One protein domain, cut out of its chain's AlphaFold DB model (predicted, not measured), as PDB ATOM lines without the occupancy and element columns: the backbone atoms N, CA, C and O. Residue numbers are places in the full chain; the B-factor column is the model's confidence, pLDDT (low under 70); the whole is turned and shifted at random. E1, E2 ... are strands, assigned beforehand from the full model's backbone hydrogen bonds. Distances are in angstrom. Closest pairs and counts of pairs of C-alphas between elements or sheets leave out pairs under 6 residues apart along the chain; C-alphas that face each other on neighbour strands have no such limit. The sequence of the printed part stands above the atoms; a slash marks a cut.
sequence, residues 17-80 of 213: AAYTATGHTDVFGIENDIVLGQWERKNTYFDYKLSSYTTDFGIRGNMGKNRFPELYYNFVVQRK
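This is residues 17 to 80 of the 213 residues of an uncharacterized protein of hydrothermal vent metagenome (UniProt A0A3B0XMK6). The model has little regular structure: one long, bent hairpin of strands E1 and E2, with the unnamed residues 17 to 38 leading into one end and a loop of residues 52 to 67 at the other. The printed part has 64 residues, with no named helix and two antiparallel strands, E1 then E2. The class is all strand, with under half of the residues in named elements. The whole is extended, with a radius of gyration of the C-alphas of 16.6 A and spans of 45 by 29 by 17 A.

E1, residues 39 to 51, and E2, residues 68 to 79, form a hairpin, antiparallel at 163 degrees between directions. C-alphas 39 and 79 face each other at 4.5 A, and 51 and 68 at 5.4 A. N 47 and O 72 are within hydrogen-bond range at 2.9 A, as are N 72 and O 47 at 2.8 A. E1 bends by 73 degrees at residue 42.

E1 begins at C-alpha 39 (56.682, 8.748, 21.756) and is 29.5 A long. E2 is 33.3 A long and ends at C-alpha 79 (53.670, 6.369, 19.427).

The C-alphas farthest apart, of Arg 60 and Lys 80, are 48.2 A apart. The printed part has no cut. The link from E1 to E2, 16 residues, is long. Residues 61 to 64 have pLDDT under 70.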
ATOM      1  N   ALA A  17      46.525  27.299  38.996       90.50
ATOM      2  CA  ALA A  17      47.027  28.668  38.904       90.50
ATOM      3  C   ALA A  17      48.562  28.742  38.842       90.50
ATOM      4  O   ALA A  17      49.108  29.744  38.386       90.50
ATOM      5  N   ALA A  18      49.259  27.688  39.276       91.25
ATOM      6  CA  ALA A  18      50.714  27.608  39.208       91.25
ATOM      7  C   ALA A  18      51.252  27.319  37.793       91.25
ATOM      8  O   ALA A  18      52.451  27.476  37.554       91.25
ATOM      9  N   TYR A  19      50.403  26.886  36.857       89.19
ATOM     10  CA  TYR A  19      50.806  26.568  35.488       89.19
ATOM     11  C   TYR A  19      50.565  27.747  34.547       89.19
ATOM     12  O   TYR A  19      49.604  28.498  34.685       89.19
ATOM     13  N   THR A  20      51.429  27.887  33.543       88.19
ATOM     14  CA  THR A  20      51.320  28.943  32.527       88.19
ATOM     15  C   THR A  20      50.104  28.772  31.618       88.19
ATOM     16  O   THR A  20      49.545  29.767  31.166       88.19
ATOM     17  N   ALA A  21      49.702  27.529  31.344       87.50
ATOM     18  CA  ALA A  21      48.548  27.189  30.520       87.50
ATOM     19  C   ALA A  21      47.977  25.823  30.946       87.50
ATOM     20  O   ALA A  21      48.734  24.902  31.256       87.50
ATOM     21  N   THR A  22      46.647  25.707  31.004       88.12
ATOM     22  CA  THR A  22      45.919  24.505  31.475       88.12
ATOM     23  C   THR A  22      44.664  24.218  30.644       88.12
ATOM     24  O   THR A  22      43.686  23.659  31.148       88.12
ATOM     25  N   GLY A  23      44.633  24.672  29.394       86.12
ATOM     26  CA  GLY A  23      43.563  24.387  28.449       86.12
ATOM     27  C   GLY A  23      43.479  22.902  28.088       86.12
ATOM     28  O   GLY A  23      44.355  22.101  28.404       86.12
ATOM     29  N   HIS A  24      42.414  22.516  27.383       81.81
ATOM     30  CA  HIS A  24      42.144  21.111  27.040       81.81
ATOM     31  C   HIS A  24      43.201  20.452  26.143       81.81
ATOM     32  O   HIS A  24      43.267  19.224  26.087       81.81
ATOM     33  N   THR A  25      43.990  21.252  25.429       83.75
ATOM     34  CA  THR A  25      45.066  20.804  24.537       83.75
ATOM     35  C   THR A  25      46.454  21.087  25.098       83.75
ATOM     36  O   THR A  25      47.444  20.775  24.440       83.75
ATOM     37  N   ASP A  26      46.541  21.702  26.277       87.25
ATOM     38  CA  ASP A  26      47.811  22.144  26.829       87.25
ATOM     39  C   ASP A  26      48.499  20.997  27.567       87.25
ATOM     40  O   ASP A  26      47.902  20.285  28.375       87.25
ATOM     41  N   VAL A  27      49.793  20.842  27.306       88.25
ATOM     42  CA  VAL A  27      50.656  19.911  28.034       88.25
ATOM     43  C   VAL A  27      51.391  20.700  29.111       88.25
ATOM     44  O   VAL A  27      52.213  21.561  28.805       88.25
ATOM     45  N   PHE A  28      51.106  20.407  30.374       90.44
ATOM     46  CA  PHE A  28      51.654  21.092  31.545       90.44
ATOM     47  C   PHE A  28      52.092  20.070  32.594       90.44
ATOM     48  O   PHE A  28      51.741  18.906  32.501       90.44
ATOM     49  N   GLY A  29      52.892  20.471  33.585       86.56
ATOM     50  CA  GLY A  29      53.322  19.570  34.667       86.56
ATOM     51  C   GLY A  29      54.365  18.514  34.286       86.56
ATOM     52  O   GLY A  29      54.713  17.681  35.121       86.56
ATOM     53  N   ILE A  30      54.893  18.553  33.060       85.56
ATOM     54  CA  ILE A  30      56.032  17.753  32.596       85.56
ATOM     55  C   ILE A  30      57.029  18.675  31.898       85.56
ATOM     56  O   ILE A  30      56.641  19.560  31.138       85.56
ATOM     57  N   GLU A  31      58.313  18.441  32.147       85.81
ATOM     58  CA  GLU A  31      59.419  19.171  31.528       85.81
ATOM     59  C   GLU A  31      59.376  19.086  29.997       85.81
ATOM     60  O   GLU A  31      59.060  18.040  29.426       85.81
ATOM     61  N   ASN A  32      59.688  20.189  29.315       79.12
ATOM     62  CA  ASN A  32      59.634  20.233  27.854       79.12
ATOM     63  C   ASN A  32      60.753  19.443  27.175       79.12
ATOM     64  O   ASN A  32      60.516  18.871  26.111       79.12
ATOM     65  N   ASP A  33      61.905  19.346  27.829       83.50
ATOM     66  CA  ASP A  33      63.119  18.734  27.288       83.50
ATOM     67  C   ASP A  33      63.215  17.226  27.571       83.50
ATOM     68  O   ASP A  33      64.251  16.596  27.352       83.50
ATOM     69  N   ILE A  34      62.123  16.609  28.036       83.62
ATOM     70  CA  ILE A  34      62.084  15.170  28.277       83.62
ATOM     71  C   ILE A  34      62.286  14.387  26.968       83.62
ATOM     72  O   ILE A  34      61.532  14.510  25.998       83.62
ATOM     73  N   VAL A  35      63.306  13.528  26.945       82.88
ATOM     74  CA  VAL A  35      63.627  12.691  25.781       82.88
ATOM     75  C   VAL A  35      62.688  11.483  25.743       82.88
ATOM     76  O   VAL A  35      62.889  10.491  26.434       82.88
ATOM     77  N   LEU A  36      61.648  11.558  24.908       81.00
ATOM     78  CA  LEU A  36      60.611  10.515  24.791       81.00
ATOM     79  C   LEU A  36      60.851   9.517  23.650       81.00
ATOM     80  O   LEU A  36      60.070   8.582  23.455       81.00
ATOM     81  N   GLY A  37      61.922   9.709  22.875       83.88
ATOM     82  CA  GLY A  37      62.298   8.842  21.759       83.88
ATOM     83  C   GLY A  37      61.178   8.683  20.722       83.88
ATOM     84  O   GLY A  37      60.886   9.600  19.946       83.88
ATOM     85  N   GLN A  38      60.563   7.494  20.708       79.44
ATOM     86  CA  GLN A  38      59.516   7.077  19.762       79.44
ATOM     87  C   GLN A  38      58.095   7.496  20.169       79.44
ATOM     88  O   GLN A  38      57.128   7.112  19.511       79.44
ATOM     89  N   TRP A  39      57.960   8.271  21.243       85.50
ATOM     90  CA  TRP A  39      56.682   8.748  21.756       85.50
ATOM     91  C   TRP A  39      56.559  10.261  21.599       85.50
ATOM     92  O   TRP A  39      57.541  11.001  21.658       85.50
ATOM     93  N   GLU A  40      55.334  10.715  21.383       86.94
ATOM     94  CA  GLU A  40      54.938  12.113  21.357       86.94
ATOM     95  C   GLU A  40      53.935  12.364  22.487       86.94
ATOM     96  O   GLU A  40      53.056  11.540  22.756       86.94
ATOM     97  N   ARG A  41      54.074  13.503  23.166       87.00
ATOM     98  CA  ARG A  41      53.137  13.933  24.209       87.00
ATOM     99  C   ARG A  41      51.898  14.485  23.536       87.00
ATOM    100  O   ARG A  41      52.016  15.364  22.691       87.00
ATOM    101  N   LYS A  42      50.729  13.989  23.927       89.06
ATOM    102  CA  LYS A  42      49.459  14.507  23.415       89.06
ATOM    103  C   LYS A  42      48.741  15.374  24.427       89.06
ATOM    104  O   LYS A  42      48.212  16.407  24.044       89.06
ATOM    105  N   ASN A  43      48.693  14.953  25.690       89.50
ATOM    106  CA  ASN A  43      47.949  15.689  26.705       89.50
ATOM    107  C   ASN A  43      48.382  15.325  28.130       89.50
ATOM    108  O   ASN A  43      48.946  14.254  28.370       89.50
ATOM    109  N   THR A  44      48.054  16.193  29.078       91.38
ATOM    110  CA  THR A  44      48.201  15.981  30.520       91.38
ATOM    111  C   THR A  44      46.965  16.500  31.230       91.38
ATOM    112  O   THR A  44      46.512  17.603  30.944       91.38
ATOM    113  N   TYR A  45      46.415  15.736  32.169       91.94
ATOM    114  CA  TYR A  45      45.239  16.187  32.909       91.94
ATOM    115  C   TYR A  45      45.140  15.552  34.288       91.94
ATOM    116  O   TYR A  45      45.628  14.445  34.535       91.94
ATOM    117  N   PHE A  46      44.452  16.251  35.183       92.38
ATOM    118  CA  PHE A  46      44.090  15.725  36.488       92.38
ATOM    119  C   PHE A  46      42.708  15.074  36.449       92.38
ATOM    120  O   PHE A  46      41.802  15.578  35.789       92.38
ATOM    121  N   ASP A  47      42.555  13.965  37.161       91.44
ATOM    122  CA  ASP A  47      41.288  13.250  37.320       91.44
ATOM    123  C   ASP A  47      41.139  12.752  38.763       91.44
ATOM    124  O   ASP A  47      42.139  12.486  39.435       91.44
ATOM    125  N   TYR A  48      39.900  12.611  39.236       90.56
ATOM    126  CA  TYR A  48      39.610  12.012  40.536       90.56
ATOM    127  C   TYR A  48      39.044  10.613  40.363       90.56
ATOM    128  O   TYR A  48      37.953  10.437  39.819       90.56
ATOM    129  N   LYS A  49      39.726   9.616  40.926       89.38
ATOM    130  CA  LYS A  49      39.195   8.249  40.990       89.38
ATOM    131  C   LYS A  49      38.813   7.903  42.416       89.38
ATOM    132  O   LYS A  49      39.527   8.216  43.363       89.38
ATOM    133  N   LEU A  50      37.649   7.275  42.559       88.38
ATOM    134  CA  LEU A  50      37.179   6.763  43.839       88.38
ATOM    135  C   LEU A  50      37.787   5.378  44.054       88.38
ATOM    136  O   LEU A  50      37.325   4.402  43.464       88.38
ATOM    137  N   SER A  51      38.804   5.305  44.904       83.31
ATOM    138  CA  SER A  51      39.491   4.057  45.228       83.31
ATOM    139  C   SER A  51      38.903   3.432  46.495       83.31
ATOM    140  O   SER A  51      38.563   4.125  47.460       83.31
ATOM    141  N   SER A  52      38.778   2.105  46.492       85.38
ATOM    142  CA  SER A  52      38.446   1.314  47.680       85.38
ATOM    143  C   SER A  52      39.548   0.291  47.921       85.38
ATOM    144  O   SER A  52      39.958  -0.419  47.004       85.38
ATOM    145  N   TYR A  53      40.011   0.204  49.162       81.50
ATOM    146  CA  TYR A  53      41.141  -0.625  49.560       81.50
ATOM    147  C   TYR A  53      40.700  -1.753  50.487       81.50
ATOM    148  O   TYR A  53      39.897  -1.573  51.401       81.50
ATOM    149  N   THR A  54      41.264  -2.938  50.274       82.69
ATOM    150  CA  THR A  54      41.061  -4.096  51.157       82.69
ATOM    151  C   THR A  54      41.974  -4.052  52.385       82.69
ATOM    152  O   THR A  54      41.658  -4.656  53.409       82.69
ATOM    153  N   THR A  55      43.051  -3.265  52.330       80.44
ATOM    154  CA  THR A  55      43.983  -3.007  53.437       80.44
ATOM    155  C   THR A  55      43.682  -1.675  54.134       80.44
ATOM    156  O   THR A  55      43.033  -0.800  53.563       80.44
ATOM    157  N   ASP A  56      44.108  -1.535  55.387       75.31
ATOM    158  CA  ASP A  56      44.016  -0.302  56.181       75.31
ATOM    159  C   ASP A  56      45.347   0.471  56.244       75.31
ATOM    160  O   ASP A  56      45.431   1.511  56.894       75.31
ATOM    161  N   PHE A  57      46.391  -0.033  55.572       79.75
ATOM    162  CA  PHE A  57      47.743   0.541  55.562       79.75
ATOM    163  C   PHE A  57      48.323   0.783  56.970       79.75
ATOM    164  O   PHE A  57      49.158   1.668  57.156       79.75
ATOM    165  N   GLY A  58      47.877   0.017  57.974       78.62
ATOM    166  CA  GLY A  58      48.286   0.191  59.369       78.62
ATOM    167  C   GLY A  58      47.663   1.408  60.066       78.62
ATOM    168  O   GLY A  58      48.077   1.762  61.172       78.62
ATOM    169  N   ILE A  59      46.669   2.062  59.454       77.38
ATOM    170  CA  ILE A  59      45.954   3.209  60.016       77.38
ATOM    171  C   ILE A  59      44.699   2.705  60.729       77.38
ATOM    172  O   ILE A  59      43.807   2.112  60.128       77.38
ATOM    173  N   ARG A  60      44.593   2.975  62.035       70.12
ATOM    174  CA  ARG A  60      43.405   2.611  62.819       70.12
ATOM    175  C   ARG A  60      42.182   3.417  62.355       70.12
ATOM    176  O   ARG A  60      42.117   4.623  62.581       70.12
ATOM    177  N   GLY A  61      41.201   2.736  61.759       69.06
ATOM    178  CA  GLY A  61      39.900   3.287  61.350       69.06
ATOM    179  C   GLY A  61      39.555   3.020  59.878       69.06
ATOM    180  O   GLY A  61      40.383   2.555  59.109       69.06
ATOM    181  N   ASN A  62      38.324   3.340  59.462       65.50
ATOM    182  CA  ASN A  62      37.862   3.181  58.065       65.50
ATOM    183  C   ASN A  62      38.167   4.403  57.167       65.50
ATOM    184  O   ASN A  62      37.624   4.525  56.067       65.50
ATOM    185  N   MET A  63      38.996   5.339  57.633       65.75
ATOM    186  CA  MET A  63      39.328   6.569  56.904       65.75
ATOM    187  C   MET A  63      40.222   6.234  55.704       65.75
ATOM    188  O   MET A  63      41.208   5.523  55.855       65.75
ATOM    189  N   GLY A  64      39.856   6.710  54.509       65.94
ATOM    190  CA  GLY A  64      40.601   6.436  53.273       65.94
ATOM    191  C   GLY A  64      40.362   5.051  52.656       65.94
ATOM    192  O   GLY A  64      40.904   4.765  51.596       65.94
ATOM    193  N   LYS A  65      39.540   4.190  53.278       70.00
ATOM    194  CA  LYS A  65      39.385   2.786  52.858       70.00
ATOM    195  C   LYS A  65      38.293   2.557  51.813       70.00
ATOM    196  O   LYS A  65      38.419   1.653  50.995       70.00
ATOM    197  N   ASN A  66      37.214   3.336  51.840       74.56
ATOM    198  CA  ASN A  66      36.062   3.105  50.971       74.56
ATOM    199  C   ASN A  66      35.687   4.357  50.178       74.56
ATOM    200  O   ASN A  66      35.376   5.385  50.782       74.56
ATOM    201  N   ARG A  67      35.675   4.241  48.843       79.94
ATOM    202  CA  ARG A  67      35.305   5.297  47.887       79.94
ATOM    203  C   ARG A  67      35.989   6.636  48.182       79.94
ATOM    204  O   ARG A  67      35.344   7.683  48.147       79.94
ATOM    205  N   PHE A  68      37.274   6.603  48.513       83.19
ATOM    206  CA  PHE A  68      38.019   7.820  48.812       83.19
ATOM    207  C   PHE A  68      38.488   8.482  47.505       83.19
ATOM    208  O   PHE A  68      39.003   7.769  46.642       83.19
ATOM    209  N   PRO A  69      38.290   9.803  47.314       86.31
ATOM    210  CA  PRO A  69      38.705  10.489  46.096       86.31
ATOM    211  C   PRO A  69      40.218  10.687  46.079       86.31
ATOM    212  O   PRO A  69      40.792  11.351  46.943       86.31
ATOM    213  N   GLU A  70      40.857  10.143  45.057       87.75
ATOM    214  CA  GLU A  70      42.290  10.254  44.844       87.75
ATOM    215  C   GLU A  70      42.582  11.069  43.596       87.75
ATOM    216  O   GLU A  70      41.971  10.853  42.552       87.75
ATOM    217  N   LEU A  71      43.538  11.991  43.707       90.00
ATOM    218  CA  LEU A  71      43.990  12.811  42.592       90.00
ATOM    219  C   LEU A  71      45.013  12.036  41.749       90.00
ATOM    220  O   LEU A  71      46.116  11.712  42.212       90.00
ATOM    221  N   TYR A  72      44.641  11.782  40.500       91.00
ATOM    222  CA  TYR A  72      45.479  11.196  39.466       91.00
ATOM    223  C   TYR A  72      45.985  12.296  38.550       91.00
ATOM    224  O   TYR A  72      45.215  13.130  38.084       91.00
ATOM    225  N   TYR A  73      47.281  12.265  38.270       91.25
ATOM    226  CA  TYR A  73      47.881  13.041  37.200       91.25
ATOM    227  C   TYR A  73      48.125  12.092  36.028       91.25
ATOM    228  O   TYR A  73      48.898  11.141  36.150       91.25
ATOM    229  N   ASN A  74      47.398  12.302  34.937       91.56
ATOM    230  CA  ASN A  74      47.426  11.446  33.761       91.56
ATOM    231  C   ASN A  74      48.306  12.080  32.690       91.56
ATOM    232  O   ASN A  74      48.200  13.274  32.409       91.56
ATOM    233  N   PHE A  75      49.133  11.249  32.064       89.44
ATOM    234  CA  PHE A  75      50.011  11.631  30.971       89.44
ATOM    235  C   PHE A  75      49.674  10.790  29.747       89.44
ATOM    236  O   PHE A  75      49.805   9.565  29.768       89.44
ATOM    237  N   VAL A  76      49.214  11.454  28.690       90.38
ATOM    238  CA  VAL A  76      48.813  10.810  27.444       90.38
ATOM    239  C   VAL A  76      49.956  10.916  26.450       90.38
ATOM    240  O   VAL A  76      50.336  12.008  26.016       90.38
ATOM    241  N   VAL A  77      50.469   9.755  26.065       89.56
ATOM    242  CA  VAL A  77      51.508   9.605  25.050       89.56
ATOM    243  C   VAL A  77      50.993   8.792  23.880       89.56
ATOM    244  O   VAL A  77      50.220   7.851  24.048       89.56
ATOM    245  N   GLN A  78      51.454   9.143  22.688       87.44
ATOM    246  CA  GLN A  78      51.160   8.419  21.461       87.44
ATOM    247  C   GLN A  78      52.463   8.024  20.773       87.44
ATOM    248  O   GLN A  78      53.433   8.778  20.772       87.44
ATOM    249  N   ARG A  79      52.507   6.824  20.192       82.38
ATOM    250  CA  ARG A  79      53.670   6.369  19.427       82.38
ATOM    251  C   ARG A  79      53.748   7.124  18.099       82.38
ATOM    252  O   ARG A  79      52.729   7.294  17.432       82.38
ATOM    253  N   LYS A  80      54.950   7.533  17.690       83.38
ATOM    254  CA  LYS A  80      55.194   8.136  16.371       83.38
ATOM    255  C   LYS A  80      54.963   7.088  15.281       83.38
ATOM    256  O   LYS A  80      55.736   6.137  15.161       83.38
TER     257      LYS A  80